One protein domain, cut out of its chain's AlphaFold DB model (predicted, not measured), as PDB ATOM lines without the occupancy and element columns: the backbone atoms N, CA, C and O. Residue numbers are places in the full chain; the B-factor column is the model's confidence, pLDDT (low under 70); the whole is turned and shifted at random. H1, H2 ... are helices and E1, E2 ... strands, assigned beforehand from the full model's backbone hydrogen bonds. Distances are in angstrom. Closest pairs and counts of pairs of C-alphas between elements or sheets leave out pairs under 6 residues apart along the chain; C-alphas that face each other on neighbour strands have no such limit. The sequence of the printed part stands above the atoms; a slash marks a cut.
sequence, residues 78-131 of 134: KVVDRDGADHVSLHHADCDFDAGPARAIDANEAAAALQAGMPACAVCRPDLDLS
ATOM      1  N   LYS A  78      27.379 -32.322  24.780       85.38
ATOM      2  CA  LYS A  78      26.739 -32.644  23.518       85.38
ATOM      3  C   LYS A  78      27.581 -32.125  22.376       85.38
ATOM      4  O   LYS A  78      28.146 -31.037  22.452       85.38
ATOM      5  N   VAL A  79      27.664 -32.922  21.329       83.81
ATOM      6  CA  VAL A  79      28.268 -32.534  20.064       83.81
ATOM      7  C   VAL A  79      27.131 -32.143  19.148       83.81
ATOM      8  O   VAL A  79      26.232 -32.950  18.913       83.81
ATOM      9  N   VAL A  80      27.150 -30.900  18.687       82.94
ATOM     10  CA  VAL A  80      26.175 -30.403  17.720       82.94
ATOM     11  C   VAL A  80      26.843 -30.419  16.357       82.94
ATOM     12  O   VAL A  80      27.887 -29.784  16.182       82.94
ATOM     13  N   ASP A  81      26.248 -31.163  15.428       78.38
ATOM     14  CA  ASP A  81      26.595 -31.097  14.013       78.38
ATOM     15  C   ASP A  81      25.704 -30.040  13.359       78.38
ATOM     16  O   ASP A  81      24.489 -30.009  13.576       78.38
ATOM     17  N   ARG A  82      26.316 -29.118  12.623       66.81
ATOM     18  CA  ARG A  82      25.611 -28.042  11.930       66.81
ATOM     19  C   ARG A  82      25.889 -28.224  10.455       66.81
ATOM     20  O   ARG A  82      27.054 -28.254  10.080       66.81
ATOM     21  N   ASP A  83      24.835 -28.299   9.644       56.09
ATOM     22  CA  ASP A  83      24.932 -28.627   8.220       56.09
ATOM     23  C   ASP A  83      26.014 -27.804   7.503       56.09
ATOM     24  O   ASP A  83      25.879 -26.599   7.267       56.09
ATOM     25  N   GLY A  84      27.127 -28.479   7.206       53.22
ATOM     26  CA  GLY A  84      28.361 -27.894   6.686       53.22
ATOM     27  C   GLY A  84      29.597 -28.561   7.298       53.22
ATOM     28  O   GLY A  84      29.696 -28.724   8.506       53.22
ATOM     29  N   ALA A  85      30.573 -28.929   6.464       49.81
ATOM     30  CA  ALA A  85      31.713 -29.780   6.837       49.81
ATOM     31  C   ALA A  85      32.667 -29.224   7.926       49.81
ATOM     32  O   ALA A  85      33.597 -29.925   8.312       49.81
ATOM     33  N   ASP A  86      32.437 -28.009   8.441       52.31
ATOM     34  CA  ASP A  86      33.372 -27.272   9.303       52.31
ATOM     35  C   ASP A  86      32.792 -26.846  10.672       52.31
ATOM     36  O   ASP A  86      33.406 -26.044  11.382       52.31
ATOM     37  N   HIS A  87      31.613 -27.338  11.078       65.62
ATOM     38  CA  HIS A  87      30.903 -26.791  12.250       65.62
ATOM     39  C   HIS A  87      30.416 -27.820  13.279       65.62
ATOM     40  O   HIS A  87      29.436 -27.576  13.983       65.62
ATOM     41  N   VAL A  88      31.145 -28.925  13.450       78.06
ATOM     42  CA  VAL A  88      30.950 -29.811  14.607       78.06
ATOM     43  C   VAL A  88      31.560 -29.150  15.838       78.06
ATOM     44  O   VAL A  88      32.777 -28.987  15.903       78.06
ATOM     45  N   SER A  89      30.736 -28.759  16.812       85.75
ATOM     46  CA  SER A  89      31.211 -28.087  18.029       85.75
ATOM     47  C   SER A  89      30.774 -28.800  19.304       85.75
ATOM     48  O   SER A  89      29.681 -29.368  19.380       85.75
ATOM     49  N   LEU A  90      31.647 -28.770  20.313       87.94
ATOM     50  CA  LEU A  90      31.372 -29.317  21.636       87.94
ATOM     51  C   LEU A  90      30.636 -28.290  22.502       87.94
ATOM     52  O   LEU A  90      31.067 -27.141  22.617       87.94
ATOM     53  N   HIS A  91      29.573 -28.728  23.172       88.88
ATOM     54  CA  HIS A  91      28.753 -27.933  24.083       88.88
ATOM     55  C   HIS A  91      28.532 -28.650  25.415       88.88
ATOM     56  O   HIS A  91      28.615 -29.875  25.495       88.88
ATOM     57  N   HIS A  92      28.148 -27.901  26.449       85.81
ATOM     58  CA  HIS A  92      27.435 -28.483  27.588       85.81
ATOM     59  C   HIS A  92      26.021 -28.913  27.175       85.81
ATOM     60  O   HIS A  92      25.406 -28.318  26.288       85.81
ATOM     61  N   ALA A  93      25.477 -29.927  27.845       81.12
ATOM     62  CA  ALA A  93      24.132 -30.443  27.611       81.12
ATOM     63  C   ALA A  93      23.077 -29.343  27.771       81.12
ATOM     64  O   ALA A  93      22.179 -29.240  26.934       81.12
ATOM     65  N   ASP A  94      23.281 -28.461  28.752       80.06
ATOM     66  CA  ASP A  94      22.399 -27.337  29.081       80.06
ATOM     67  C   ASP A  94      22.644 -26.085  28.208       80.06
ATOM     68  O   ASP A  94      22.137 -25.005  28.501       80.06
ATOM     69  N   CYS A  95      23.463 -26.177  27.151       79.75
ATOM     70  CA  CYS A  95      23.690 -25.054  26.240       79.75
ATOM     71  C   CYS A  95      22.522 -24.908  25.254       79.75
ATOM     72  O   CYS A  95      22.403 -25.695  24.316       79.75
ATOM     73  N   ASP A  96      21.700 -23.876  25.417       77.38
ATOM     74  CA  ASP A  96      20.566 -23.594  24.520       77.38
ATOM     75  C   ASP A  96      20.950 -22.781  23.271       77.38
ATOM     76  O   ASP A  96      20.093 -22.432  22.461       77.38
ATOM     77  N   PHE A  97      22.234 -22.434  23.112       70.31
ATOM     78  CA  PHE A  97      22.679 -21.524  22.053       70.31
ATOM     79  C   PHE A  97      22.649 -22.152  20.651       70.31
ATOM     80  O   PHE A  97      22.508 -21.432  19.666       70.31
ATOM     81  N   ASP A  98      22.718 -23.482  20.553       65.19
ATOM     82  CA  ASP A  98      22.635 -24.199  19.283       65.19
ATOM     83  C   ASP A  98      21.564 -25.299  19.344       65.19
ATOM     84  O   ASP A  98      21.636 -26.228  20.149       65.19
ATOM     85  N   ALA A  99      20.562 -25.172  18.467       59.09
ATOM     86  CA  ALA A  99      19.391 -26.051  18.358       59.09
ATOM     87  C   ALA A  99      19.516 -27.089  17.221       59.09
ATOM     88  O   ALA A  99      18.508 -27.542  16.679       59.09
ATOM     89  N   GLY A 100      20.747 -27.418  16.818       66.75
ATOM     90  CA  GLY A 100      21.015 -28.441  15.804       66.75
ATOM     91  C   GLY A 100      20.868 -29.869  16.346       66.75
ATOM     92  O   GLY A 100      20.732 -30.059  17.562       66.75
ATOM     93  N   PRO A 101      20.919 -30.887  15.469       71.62
ATOM     94  CA  PRO A 101      20.964 -32.279  15.890       71.62
ATOM     95  C   PRO A 101      22.178 -32.497  16.799       71.62
ATOM     96  O   PRO A 101      23.331 -32.309  16.410       71.62
ATOM     97  N   ALA A 102      21.897 -32.857  18.050       78.56
ATOM     98  CA  ALA A 102      22.903 -32.980  19.089       78.56
ATOM     99  C   ALA A 102      23.044 -34.437  19.527       78.56
ATOM    100  O   ALA A 102      22.067 -35.088  19.902       78.56
ATOM    101  N   ARG A 103      24.279 -34.936  19.544       84.12
ATOM    102  CA  ARG A 103      24.621 -36.222  20.151       84.12
ATOM    103  C   ARG A 103      25.144 -35.987  21.559       84.12
ATOM    104  O   ARG A 103      26.158 -35.317  21.734       84.12
ATOM    105  N   ALA A 104      24.476 -36.564  22.554       83.88
ATOM    106  CA  ALA A 104      24.976 -36.573  23.923       83.88
ATOM    107  C   ALA A 104      26.235 -37.445  24.026       83.88
ATOM    108  O   ALA A 104      26.267 -38.555  23.490       83.88
ATOM    109  N   ILE A 105      27.245 -36.932  24.720       81.81
ATOM    110  CA  ILE A 105      28.506 -37.617  25.000       81.81
ATOM    111  C   ILE A 105      28.903 -37.403  26.467       81.81
ATOM    112  O   ILE A 105      28.444 -36.460  27.123       81.81
ATOM    113  N   ASP A 106      29.736 -38.294  26.996       83.88
ATOM    114  CA  ASP A 106      30.239 -38.181  28.366       83.88
ATOM    115  C   ASP A 106      31.479 -37.269  28.473       83.88
ATOM    116  O   ASP A 106      32.007 -36.772  27.478       83.88
ATOM    117  N   ALA A 107      31.941 -37.020  29.703       82.69
ATOM    118  CA  ALA A 107      33.088 -36.150  29.971       82.69
ATOM    119  C   ALA A 107      34.412 -36.667  29.386       82.69
ATOM    120  O   ALA A 107      35.262 -35.875  28.987       82.69
ATOM    121  N   ASN A 108      34.589 -37.987  29.325       79.62
ATOM    122  CA  ASN A 108      35.805 -38.600  28.806       79.62
ATOM    123  C   ASN A 108      35.833 -38.528  27.270       79.62
ATOM    124  O   ASN A 108      36.848 -38.166  26.680       79.62
ATOM    125  N   GLU A 109      34.696 -38.792  26.624       81.38
ATOM    126  CA  GLU A 109      34.501 -38.609  25.181       81.38
ATOM    127  C   GLU A 109      34.671 -37.130  24.789       81.38
ATOM    128  O   GLU A 109      35.330 -36.825  23.795       81.38
ATOM    129  N   ALA A 110      34.172 -36.201  25.609       85.75
ATOM    130  CA  ALA A 110      34.331 -34.765  25.398       85.75
ATOM    131  C   ALA A 110      35.795 -34.306  25.520       85.75
ATOM    132  O   ALA A 110      36.286 -33.565  24.666       85.75
ATOM    133  N   ALA A 111      36.523 -34.786  26.534       84.06
ATOM    134  CA  ALA A 111      37.949 -34.503  26.694       84.06
ATOM    135  C   ALA A 111      38.773 -35.057  25.519       84.06
ATOM    136  O   ALA A 111      39.628 -34.355  24.976       84.06
ATOM    137  N   ALA A 112      38.478 -36.283  25.076       84.81
ATOM    138  CA  ALA A 112      39.122 -36.886  23.913       84.81
ATOM    139  C   ALA A 112      38.848 -36.091  22.623       84.81
ATOM    140  O   ALA A 112      39.759 -35.884  21.821       84.81
ATOM    141  N   ALA A 113      37.621 -35.595  22.435       85.81
ATOM    142  CA  ALA A 113      37.257 -34.774  21.283       85.81
ATOM    143  C   ALA A 113      38.013 -33.433  21.257       85.81
ATOM    144  O   ALA A 113      38.524 -33.034  20.208       85.81
ATOM    145  N   LEU A 114      38.155 -32.769  22.409       86.56
ATOM    146  CA  LEU A 114      38.958 -31.546  22.526       86.56
ATOM    147  C   LEU A 114      40.440 -31.802  22.227       86.56
ATOM    148  O   LEU A 114      41.062 -31.029  21.501       86.56
ATOM    149  N   GLN A 115      41.000 -32.907  22.725       84.94
ATOM    150  CA  GLN A 115      42.383 -33.304  22.427       84.94
ATOM    151  C   GLN A 115      42.594 -33.624  20.940       84.94
ATOM    152  O   GLN A 115      43.670 -33.364  20.402       84.94
ATOM    153  N   ALA A 116      41.567 -34.142  20.264       85.44
ATOM    154  CA  ALA A 116      41.570 -34.377  18.823       85.44
ATOM    155  C   ALA A 116      41.405 -33.089  17.985       85.44
ATOM    156  O   ALA A 116      41.433 -33.158  16.757       85.44
ATOM    157  N   GLY A 117      41.259 -31.922  18.624       85.12
ATOM    158  CA  GLY A 117      41.153 -30.624  17.958       85.12
ATOM    159  C   GLY A 117      39.728 -30.199  17.596       85.12
ATOM    160  O   GLY A 117      39.565 -29.287  16.787       85.12
ATOM    161  N   MET A 118      38.694 -30.828  18.170       85.56
ATOM    162  CA  MET A 118      37.306 -30.396  17.973       85.56
ATOM    163  C   MET A 118      37.088 -28.994  18.568       85.56
ATOM    164  O   MET A 118      37.472 -28.757  19.718       85.56
ATOM    165  N   PRO A 119      36.459 -28.055  17.838       85.88
ATOM    166  CA  PRO A 119      36.212 -26.720  18.361       85.88
ATOM    167  C   PRO A 119      35.172 -26.748  19.493       85.88
ATOM    168  O   PRO A 119      34.104 -27.351  19.386       85.88
ATOM    169  N   ALA A 120      35.478 -26.052  20.587       88.19
ATOM    170  CA  ALA A 120      34.553 -25.836  21.691       88.19
ATOM    171  C   ALA A 120      33.622 -24.653  21.403       88.19
ATOM    172  O   ALA A 120      34.028 -23.649  20.811       88.19
ATOM    173  N   CYS A 121      32.379 -24.735  21.873       86.06
ATOM    174  CA  CYS A 121      31.459 -23.610  21.849       86.06
ATOM    175  C   CYS A 121      32.044 -22.411  22.608       86.06
ATOM    176  O   CYS A 121      32.364 -22.497  23.795       86.06
ATOM    177  N   ALA A 122      32.112 -21.256  21.945       84.38
ATOM    178  CA  ALA A 122      32.605 -20.022  22.553       84.38
ATOM    179  C   ALA A 122      31.691 -19.478  23.669       84.38
ATOM    180  O   ALA A 122      32.148 -18.674  24.477       84.38
ATOM    181  N   VAL A 123      30.420 -19.902  23.710       84.44
ATOM    182  CA  VAL A 123      29.421 -19.440  24.686       84.44
ATOM    183  C   VAL A 123      29.494 -20.248  25.977       84.44
ATOM    184  O   VAL A 123      29.625 -19.664  27.047       84.44
ATOM    185  N   CYS A 124      29.427 -21.580  25.888       84.50
ATOM    186  CA  CYS A 124      29.430 -22.437  27.076       84.50
ATOM    187  C   CYS A 124      30.825 -22.928  27.500       84.50
ATOM    188  O   CYS A 124      30.932 -23.484  28.583       84.50
ATOM    189  N   ARG A 125      31.877 -22.699  26.693       85.38
ATOM    190  CA  ARG A 125      33.301 -22.961  27.012       85.38
ATOM    191  C   ARG A 125      33.566 -24.286  27.763       85.38
ATOM    192  O   ARG A 125      34.204 -24.272  28.817       85.38
ATOM    193  N   PRO A 126      33.145 -25.443  27.213       83.62
ATOM    194  CA  PRO A 126      33.352 -26.744  27.861       83.62
ATOM    195  C   PRO A 126      34.831 -27.135  28.000       83.62
ATOM    196  O   PRO A 126      35.176 -28.005  28.796       83.62
ATOM    197  N   ASP A 127      35.715 -26.480  27.246       81.62
ATOM    198  CA  ASP A 127      37.166 -26.627  27.327       81.62
ATOM    199  C   ASP A 127      37.746 -26.177  28.673       81.62
ATOM    200  O   ASP A 127      38.738 -26.739  29.138       81.62
ATOM    201  N   LEU A 128      37.125 -25.187  29.318       78.88
ATOM    202  CA  LEU A 128      37.565 -24.713  30.627       78.88
ATOM    203  C   LEU A 128      37.212 -25.723  31.716       78.88
ATOM    204  O   LEU A 128      38.043 -25.994  32.565       78.88
ATOM    205  N   ASP A 129      36.035 -26.340  31.662       74.12
ATOM    206  CA  ASP A 129      35.611 -27.298  32.688       74.12
ATOM    207  C   ASP A 129      36.375 -28.630  32.607       74.12
ATOM    208  O   ASP A 129      36.670 -29.245  33.632       74.12
ATOM    209  N   LEU A 130      36.738 -29.066  31.397       74.06
ATOM    210  CA  LEU A 130      37.445 -30.331  31.160       74.06
ATOM    211  C   LEU A 130      38.968 -30.244  31.344       74.06
ATOM    212  O   LEU A 130      39.634 -31.275  31.380       74.06
ATOM    213  N   SER A 131      39.530 -29.038  31.473       59.94
ATOM    214  CA  SER A 131      40.974 -28.825  31.653       59.94
ATOM    215  C   SER A 131      41.434 -28.799  33.118       59.94
ATOM    216  O   SER A 131      42.635 -28.720  33.364       59.94
TER     217      SER A 131
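Overview. This is residues 78 to 131 of the 134 residues of an uncharacterized protein of Streptomyces sp. 3212.3 (UniProt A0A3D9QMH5). A small three-stranded sheet, E2, E1, E3 side by side, has one helix, H1, over one face and running along its strands. The short helix H2 packs on H1 and only grazes the sheet, and loops make up much of the rest. The printed part has 54 residues, under half of them in named elements: three strands, then two helices, a mixed class with an all-antiparallel sheet. It is compact, with a radius of gyration of the C-alphas of 10.0 A and spans of 27 by 22 by 18 A.

Along the chain. Find C-alpha 78 at (26.739, -32.644, 23.518), where E1 begins; it covers residues 78 to 80, 6.2 A long. E2 follows at residues 89 to 92, 10.3 A, and E3 at residues 102 to 105, 9.4 A. H1 begins at C-alpha 107, (33.088, -36.150, 29.971), and runs 12.3 A to residue 115. H2, residues 126 to 130, 6.4 A, ends at C-alpha 130, (37.445, -30.331, 31.160).

Arrangement. Look first at the inner strand E1: it forms a hairpin with E2, and N 78 and O 91 are 2.8 A apart, within hydrogen-bond range. On E3, its other antiparallel neighbour, O 103 is 2.9 A from N 79, also within range. H1 is on the sheet at a height over the sheet of 9.5 A; it lies over E1, at 15 degrees on the local plane. H1 and H2 touch, closest at the C-alphas of Ala 111 and Leu 130, 6.1 A apart. H2 only grazes the sheet, with residues 126 to 129. In both helices every O i to N i+4 pair is within hydrogen-bond range.

Size, cuts and confidence. The farthest C-alphas, of Asp 83 and Ser 131, are 28.4 A apart. The printed part has no cut and no long link. In this model pLDDT is under 70 at residues 82 to 87, 98 to 100 and 131.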